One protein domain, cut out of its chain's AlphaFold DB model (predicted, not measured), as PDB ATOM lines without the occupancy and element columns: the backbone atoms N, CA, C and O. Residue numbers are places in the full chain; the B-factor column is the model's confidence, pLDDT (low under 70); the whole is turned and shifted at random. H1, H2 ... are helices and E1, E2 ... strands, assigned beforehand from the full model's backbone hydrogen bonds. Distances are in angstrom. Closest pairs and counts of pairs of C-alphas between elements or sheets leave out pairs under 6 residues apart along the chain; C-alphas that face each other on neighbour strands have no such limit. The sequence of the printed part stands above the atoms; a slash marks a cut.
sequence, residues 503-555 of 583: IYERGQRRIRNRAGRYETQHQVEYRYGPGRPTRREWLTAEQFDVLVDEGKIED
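AT A GLANCE: This is residues 503 to 555 of the 583 residues of the protein "Integrase catalytic domain-containing protein" of Phytophthora parasitica (strain INRA-310) (UniProt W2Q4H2). A long, strongly twisted ribbon of three antiparallel strands has a short helix, H1, over one face, the other face bare, and its two hairpin loops lie at opposite ends of the long axis. The 53 printed residues run E1, E2, E3, H1, a mixed class. The sheet, ordered E1, E2, E3, is a meander, each strand the antiparallel neighbour of the one before. The whole is loose, radius of gyration of the C-alphas 12.6 A, and elongated, 42 by 22 by 15 A.

IN THESE COORDINATES: E1, residues 503 to 512, starts at C-alpha 503 (-50.640, -13.731, -14.374), bends by 65 degrees at residue 506 and spans 25.5 A. E2, residues 518 to 527, spans 29.1 A; E3, residues 535 to 540, 16.5 A. H1, residues 541 to 549, spans 12.2 A to C-alpha 549 (-48.506, -24.298, -7.035).

HOW THE PARTS SIT: Hairpin E1 and E2 has N 506 and O 523 within hydrogen-bond range, 2.8 A; hairpin E2 and E3 has N 524 and O 537, 2.9 A. H1 is on the sheet, over E2 and E3, at a height over the sheet of 9.1 A. It runs along the strands, at 19 degrees to E2 on the local plane. The closest C-alphas of E2 and H1 are those of Gln 521 and Ala 541, 5.7 A. In H1, 3 of 5 O i to N i+4 pairs are within range. Residues 553 to 554 pair with 503 to 504, parallel.

THE WHOLE: The C-alphas of Gly 516 and Pro 530 are farthest apart, 42.0 A. The printed part has no cut and no long link. The model's pLDDT is under 70 at residues 514 to 516, 527 to 533 and 549 to 555.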
ATOM      1  N   ILE A 503     -50.622 -12.834 -13.215       75.38
ATOM      2  CA  ILE A 503     -50.640 -13.731 -14.374       75.38
ATOM      3  C   ILE A 503     -52.077 -14.237 -14.563       75.38
ATOM      4  O   ILE A 503     -52.662 -14.727 -13.610       75.38
ATOM      5  N   TYR A 504     -52.632 -14.155 -15.773       75.75
ATOM      6  CA  TYR A 504     -53.999 -14.620 -16.067       75.75
ATOM      7  C   TYR A 504     -54.004 -15.777 -17.067       75.75
ATOM      8  O   TYR A 504     -53.333 -15.676 -18.100       75.75
ATOM      9  N   GLU A 505     -54.800 -16.828 -16.842       80.19
ATOM     10  CA  GLU A 505     -55.119 -17.789 -17.908       80.19
ATOM     11  C   GLU A 505     -56.099 -17.159 -18.922       80.19
ATOM     12  O   GLU A 505     -57.048 -16.463 -18.565       80.19
ATOM     13  N   ARG A 506     -55.850 -17.368 -20.222       81.62
ATOM     14  CA  ARG A 506     -56.661 -16.833 -21.334       81.62
ATOM     15  C   ARG A 506     -57.212 -17.897 -22.285       81.62
ATOM     16  O   ARG A 506     -57.942 -17.548 -23.209       81.62
ATOM     17  N   GLY A 507     -56.876 -19.172 -22.089       76.75
ATOM     18  CA  GLY A 507     -57.453 -20.282 -22.850       76.75
ATOM     19  C   GLY A 507     -56.499 -21.450 -23.078       76.75
ATOM     20  O   GLY A 507     -55.288 -21.341 -22.900       76.75
ATOM     21  N   GLN A 508     -57.049 -22.580 -23.524       86.62
ATOM     22  CA  GLN A 508     -56.326 -23.850 -23.639       86.62
ATOM     23  C   GLN A 508     -56.335 -24.384 -25.072       86.62
ATOM     24  O   GLN A 508     -57.286 -24.187 -25.830       86.62
ATOM     25  N   ARG A 509     -55.281 -25.111 -25.457       81.12
ATOM     26  CA  ARG A 509     -55.209 -25.820 -26.745       81.12
ATOM     27  C   ARG A 509     -54.553 -27.184 -26.598       81.12
ATOM     28  O   ARG A 509     -53.634 -27.356 -25.808       81.12
ATOM     29  N   ARG A 510     -54.962 -28.145 -27.429       82.25
ATOM     30  CA  ARG A 510     -54.333 -29.473 -27.504       82.25
ATOM     31  C   ARG A 510     -53.456 -29.560 -28.746       82.25
ATOM     32  O   ARG A 510     -53.967 -29.521 -29.864       82.25
ATOM     33  N   ILE A 511     -52.147 -29.689 -28.559       81.56
ATOM     34  CA  ILE A 511     -51.165 -29.833 -29.643       81.56
ATOM     35  C   ILE A 511     -50.620 -31.258 -29.661       81.56
ATOM     36  O   ILE A 511     -50.589 -31.948 -28.646       81.56
ATOM     37  N   ARG A 512     -50.239 -31.731 -30.853       75.31
ATOM     38  CA  ARG A 512     -49.616 -33.039 -31.036       75.31
ATOM     39  C   ARG A 512     -48.096 -32.897 -31.061       75.31
ATOM     40  O   ARG A 512     -47.543 -32.252 -31.949       75.31
ATOM     41  N   ASN A 513     -47.435 -33.543 -30.115       76.81
ATOM     42  CA  ASN A 513     -45.990 -33.479 -29.938       76.81
ATOM     43  C   ASN A 513     -45.266 -34.278 -31.030       76.81
ATOM     44  O   ASN A 513     -45.851 -35.145 -31.684       76.81
ATOM     45  N   ARG A 514     -43.949 -34.078 -31.171       61.91
ATOM     46  CA  ARG A 514     -43.109 -34.839 -32.122       61.91
ATOM     47  C   ARG A 514     -43.131 -36.361 -31.878       61.91
ATOM     48  O   ARG A 514     -42.932 -37.123 -32.815       61.91
ATOM     49  N   ALA A 515     -43.445 -36.793 -30.653       69.88
ATOM     50  CA  ALA A 515     -43.675 -38.192 -30.270       69.88
ATOM     51  C   ALA A 515     -45.117 -38.696 -30.536       69.88
ATOM     52  O   ALA A 515     -45.494 -39.781 -30.100       69.88
ATOM     53  N   GLY A 516     -45.960 -37.909 -31.208       65.12
ATOM     54  CA  GLY A 516     -47.304 -38.297 -31.641       65.12
ATOM     55  C   GLY A 516     -48.402 -38.277 -30.569       65.12
ATOM     56  O   GLY A 516     -49.563 -38.480 -30.934       65.12
ATOM     57  N   ARG A 517     -48.067 -38.014 -29.298       71.69
ATOM     58  CA  ARG A 517     -49.020 -37.795 -28.191       71.69
ATOM     59  C   ARG A 517     -49.620 -36.388 -28.232       71.69
ATOM     60  O   ARG A 517     -49.003 -35.483 -28.786       71.69
ATOM     61  N   TYR A 518     -50.802 -36.225 -27.641       76.94
ATOM     62  CA  TYR A 518     -51.425 -34.919 -27.431       76.94
ATOM     63  C   TYR A 518     -51.061 -34.371 -26.055       76.94
ATOM     64  O   TYR A 518     -51.191 -35.094 -25.070       76.94
ATOM     65  N   GLU A 519     -50.672 -33.105 -26.006       80.94
ATOM     66  CA  GLU A 519     -50.393 -32.346 -24.791       80.94
ATOM     67  C   GLU A 519     -51.281 -31.096 -24.762       80.94
ATOM     68  O   GLU A 519     -51.552 -30.492 -25.809       80.94
ATOM     69  N   THR A 520     -51.773 -30.734 -23.577       82.31
ATOM     70  CA  THR A 520     -52.516 -29.489 -23.363       82.31
ATOM     71  C   THR A 520     -51.525 -28.364 -23.082       82.31
ATOM     72  O   THR A 520     -50.580 -28.537 -22.315       82.31
ATOM     73  N   GLN A 521     -51.730 -27.224 -23.731       88.62
ATOM     74  CA  GLN A 521     -50.999 -25.991 -23.475       88.62
ATOM     75  C   GLN A 521     -51.968 -24.900 -23.042       88.62
ATOM     76  O   GLN A 521     -53.046 -24.768 -23.627       88.62
ATOM     77  N   HIS A 522     -51.532 -24.099 -22.078       82.50
ATOM     78  CA  HIS A 522     -52.288 -23.008 -21.474       82.50
ATOM     79  C   HIS A 522     -51.730 -21.682 -21.993       82.50
ATOM     80  O   HIS A 522     -50.512 -21.477 -22.008       82.50
ATOM     81  N   GLN A 523     -52.595 -20.794 -22.474       86.06
ATOM     82  CA  GLN A 523     -52.214 -19.435 -22.831       86.06
ATOM     83  C   GLN A 523     -52.279 -18.584 -21.577       86.06
ATOM     84  O   GLN A 523     -53.363 -18.418 -21.022       86.06
ATOM     85  N   VAL A 524     -51.149 -18.008 -21.169       83.50
ATOM     86  CA  VAL A 524     -51.118 -17.099 -20.021       83.50
ATOM     87  C   VAL A 524     -50.664 -15.703 -20.425       83.50
ATOM     88  O   VAL A 524     -49.887 -15.510 -21.369       83.50
ATOM     89  N   GLU A 525     -51.212 -14.716 -19.730       81.88
ATOM     90  CA  GLU A 525     -51.009 -13.295 -19.962       81.88
ATOM     91  C   GLU A 525     -50.361 -12.649 -18.732       81.88
ATOM     92  O   GLU A 525     -50.968 -12.563 -17.669       81.88
ATOM     93  N   TYR A 526     -49.127 -12.172 -18.890       79.62
ATOM     94  CA  TYR A 526     -48.355 -11.524 -17.831       79.62
ATOM     95  C   TYR A 526     -48.621 -10.015 -17.816       79.62
ATOM     96  O   TYR A 526     -48.349  -9.336 -18.817       79.62
ATOM     97  N   ARG A 527     -49.078  -9.470 -16.678       69.50
ATOM     98  CA  ARG A 527     -49.191  -8.019 -16.451       69.50
ATOM     99  C   ARG A 527     -48.142  -7.520 -15.452       69.50
ATOM    100  O   ARG A 527     -47.981  -8.044 -14.351       69.50
ATOM    101  N   TYR A 528     -47.453  -6.445 -15.832       68.81
ATOM    102  CA  TYR A 528     -46.349  -5.845 -15.072       68.81
ATOM    103  C   TYR A 528     -46.729  -4.462 -14.511       68.81
ATOM    104  O   TYR A 528     -46.008  -3.483 -14.704       68.81
ATOM    105  N   GLY A 529     -47.876  -4.372 -13.831       64.25
ATOM    106  CA  GLY A 529     -48.391  -3.116 -13.270       64.25
ATOM    107  C   GLY A 529     -48.897  -2.104 -14.318       64.25
ATOM    108  O   GLY A 529     -48.848  -2.366 -15.525       64.25
ATOM    109  N   PRO A 530     -49.421  -0.945 -13.877       49.72
ATOM    110  CA  PRO A 530     -50.012   0.048 -14.771       49.72
ATOM    111  C   PRO A 530     -48.966   0.668 -15.712       49.72
ATOM    112  O   PRO A 530     -47.907   1.119 -15.282       49.72
ATOM    113  N   GLY A 531     -49.279   0.705 -17.011       58.75
ATOM    114  CA  GLY A 531     -48.467   1.368 -18.040       58.75
ATOM    115  C   GLY A 531     -47.334   0.537 -18.663       58.75
ATOM    116  O   GLY A 531     -46.615   1.063 -19.511       58.75
ATOM    117  N   ARG A 532     -47.162  -0.743 -18.299       64.12
ATOM    118  CA  ARG A 532     -46.180  -1.645 -18.939       64.12
ATOM    119  C   ARG A 532     -46.825  -2.567 -19.986       64.12
ATOM    120  O   ARG A 532     -48.000  -2.900 -19.850       64.12
ATOM    121  N   PRO A 533     -46.079  -3.007 -21.021       55.00
ATOM    122  CA  PRO A 533     -46.618  -3.888 -22.051       55.00
ATOM    123  C   PRO A 533     -46.962  -5.275 -21.494       55.00
ATOM    124  O   PRO A 533     -46.132  -5.950 -20.883       55.00
ATOM    125  N   THR A 534     -48.187  -5.710 -21.764       76.19
ATOM    126  CA  THR A 534     -48.686  -7.054 -21.474       76.19
ATOM    127  C   THR A 534     -48.115  -8.066 -22.473       76.19
ATOM    128  O   THR A 534     -48.147  -7.820 -23.681       76.19
ATOM    129  N   ARG A 535     -47.624  -9.223 -22.006       72.50
ATOM    130  CA  ARG A 535     -47.091 -10.300 -22.871       72.50
ATOM    131  C   ARG A 535     -47.927 -11.570 -22.734       72.50
ATOM    132  O   ARG A 535     -48.253 -11.972 -21.622       72.50
ATOM    133  N   ARG A 536     -48.236 -12.217 -23.863       81.75
ATOM    134  CA  ARG A 536     -48.929 -13.516 -23.926       81.75
ATOM    135  C   ARG A 536     -47.966 -14.615 -24.355       81.75
ATOM    136  O   ARG A 536     -47.208 -14.424 -25.305       81.75
ATOM    137  N   GLU A 537     -48.031 -15.763 -23.695       83.25
ATOM    138  CA  GLU A 537     -47.185 -16.928 -23.971       83.25
ATOM    139  C   GLU A 537     -47.997 -18.223 -23.824       83.25
ATOM    140  O   GLU A 537     -49.039 -18.233 -23.173       83.25
ATOM    141  N   TRP A 538     -47.554 -19.303 -24.470       82.12
ATOM    142  CA  TRP A 538     -48.167 -20.628 -24.338       82.12
ATOM    143  C   TRP A 538     -47.236 -21.521 -23.522       82.12
ATOM    144  O   TRP A 538     -46.122 -21.798 -23.965       82.12
ATOM    145  N   LEU A 539     -47.708 -21.973 -22.365       83.69
ATOM    146  CA  LEU A 539     -46.995 -22.866 -21.454       83.69
ATOM    147  C   LEU A 539     -47.470 -24.312 -21.637       83.69
ATOM    148  O   LEU A 539     -48.607 -24.553 -22.053       83.69
ATOM    149  N   THR A 540     -46.606 -25.281 -21.338       83.62
ATOM    150  CA  THR A 540     -47.019 -26.686 -21.175       83.62
ATOM    151  C   THR A 540     -47.776 -26.875 -19.861       83.62
ATOM    152  O   THR A 540     -47.627 -26.059 -18.955       83.62
ATOM    153  N   ALA A 541     -48.564 -27.949 -19.739       77.31
ATOM    154  CA  ALA A 541     -49.283 -28.262 -18.498       77.31
ATOM    155  C   ALA A 541     -48.342 -28.274 -17.274       77.31
ATOM    156  O   ALA A 541     -48.567 -27.534 -16.330       77.31
ATOM    157  N   GLU A 542     -47.198 -28.965 -17.358       77.06
ATOM    158  CA  GLU A 542     -46.200 -29.016 -16.272       77.06
ATOM    159  C   GLU A 542     -45.628 -27.632 -15.884       77.06
ATOM    160  O   GLU A 542     -45.242 -27.418 -14.740       77.06
ATOM    161  N   GLN A 543     -45.554 -26.682 -16.825       77.06
ATOM    162  CA  GLN A 543     -45.098 -25.310 -16.553       77.06
ATOM    163  C   GLN A 543     -46.206 -24.421 -15.983       77.06
ATOM    164  O   GLN A 543     -45.913 -23.464 -15.271       77.06
ATOM    165  N   PHE A 544     -47.459 -24.717 -16.325       79.94
ATOM    166  CA  PHE A 544     -48.635 -24.058 -15.774       79.94
ATOM    167  C   PHE A 544     -48.871 -24.510 -14.329       79.94
ATOM    168  O   PHE A 544     -48.965 -23.660 -13.450       79.94
ATOM    169  N   ASP A 545     -48.834 -25.822 -14.070       75.38
ATOM    170  CA  ASP A 545     -49.016 -26.419 -12.741       75.38
ATOM    171  C   ASP A 545     -48.038 -25.823 -11.709       75.38
ATOM    172  O   ASP A 545     -48.453 -25.434 -10.623       75.38
ATOM    173  N   VAL A 546     -46.764 -25.615 -12.071       76.56
ATOM    174  CA  VAL A 546     -45.776 -24.952 -11.191       76.56
ATOM    175  C   VAL A 546     -46.161 -23.504 -10.848       76.56
ATOM    176  O   VAL A 546     -45.929 -23.064  -9.727       76.56
ATOM    177  N   LEU A 547     -46.761 -22.747 -11.772       73.75
ATOM    178  CA  LEU A 547     -47.212 -21.372 -11.500       73.75
ATOM    179  C   LEU A 547     -48.508 -21.327 -10.670       73.75
ATOM    180  O   LEU A 547     -48.731 -20.343  -9.956       73.75
ATOM    181  N   VAL A 548     -49.332 -22.380 -10.746       70.44
ATOM    182  CA  VAL A 548     -50.501 -22.593  -9.878       70.44
ATOM    183  C   VAL A 548     -50.044 -22.958  -8.462       70.44
ATOM    184  O   VAL A 548     -50.482 -22.319  -7.508       70.44
ATOM    185  N   ASP A 549     -49.103 -23.898  -8.321       66.75
ATOM    186  CA  ASP A 549     -48.506 -24.298  -7.035       66.75
ATOM    187  C   ASP A 549     -47.768 -23.132  -6.345       66.75
ATOM    188  O   ASP A 549     -47.763 -23.023  -5.118       66.75
ATOM    189  N   GLU A 550     -47.170 -22.220  -7.120       69.38
ATOM    190  CA  GLU A 550     -46.578 -20.971  -6.616       69.38
ATOM    191  C   GLU A 550     -47.613 -19.875  -6.276       69.38
ATOM    192  O   GLU A 550     -47.225 -18.819  -5.769       69.38
ATOM    193  N   GLY A 551     -48.906 -20.087  -6.554       60.31
ATOM    194  CA  GLY A 551     -49.995 -19.152  -6.242       60.31
ATOM    195  C   GLY A 551     -49.966 -17.842  -7.039       60.31
ATOM    196  O   GLY A 551     -50.425 -16.817  -6.539       60.31
ATOM    197  N   LYS A 552     -49.383 -17.838  -8.248       66.50
ATOM    198  CA  LYS A 552     -49.133 -16.613  -9.043       66.50
ATOM    199  C   LYS A 552     -50.163 -16.340 -10.143       66.50
ATOM    200  O   LYS A 552     -50.038 -15.329 -10.838       66.50
ATOM    201  N   ILE A 553     -51.130 -17.235 -10.331       65.00
ATOM    202  CA  ILE A 553     -52.171 -17.131 -11.358       65.00
ATOM    203  C   ILE A 553     -53.478 -16.644 -10.722       65.00
ATOM    204  O   ILE A 553     -53.953 -17.230  -9.754       65.00
ATOM    205  N   GLU A 554     -54.059 -15.583 -11.284       61.34
ATOM    206  CA  GLU A 554     -55.449 -15.184 -11.049       61.34
ATOM    207  C   GLU A 554     -56.345 -15.819 -12.127       61.34
ATOM    208  O   GLU A 554     -56.112 -15.659 -13.332       61.34
ATOM    209  N   ASP A 555     -57.389 -16.529 -11.693       49.94
ATOM    210  CA  ASP A 555     -58.378 -17.150 -12.578       49.94
ATOM    211  C   ASP A 555     -59.366 -16.110 -13.130       49.94
ATOM    212  O   ASP A 555     -60.457 -15.892 -12.605       49.94
TER     213      ASP A 555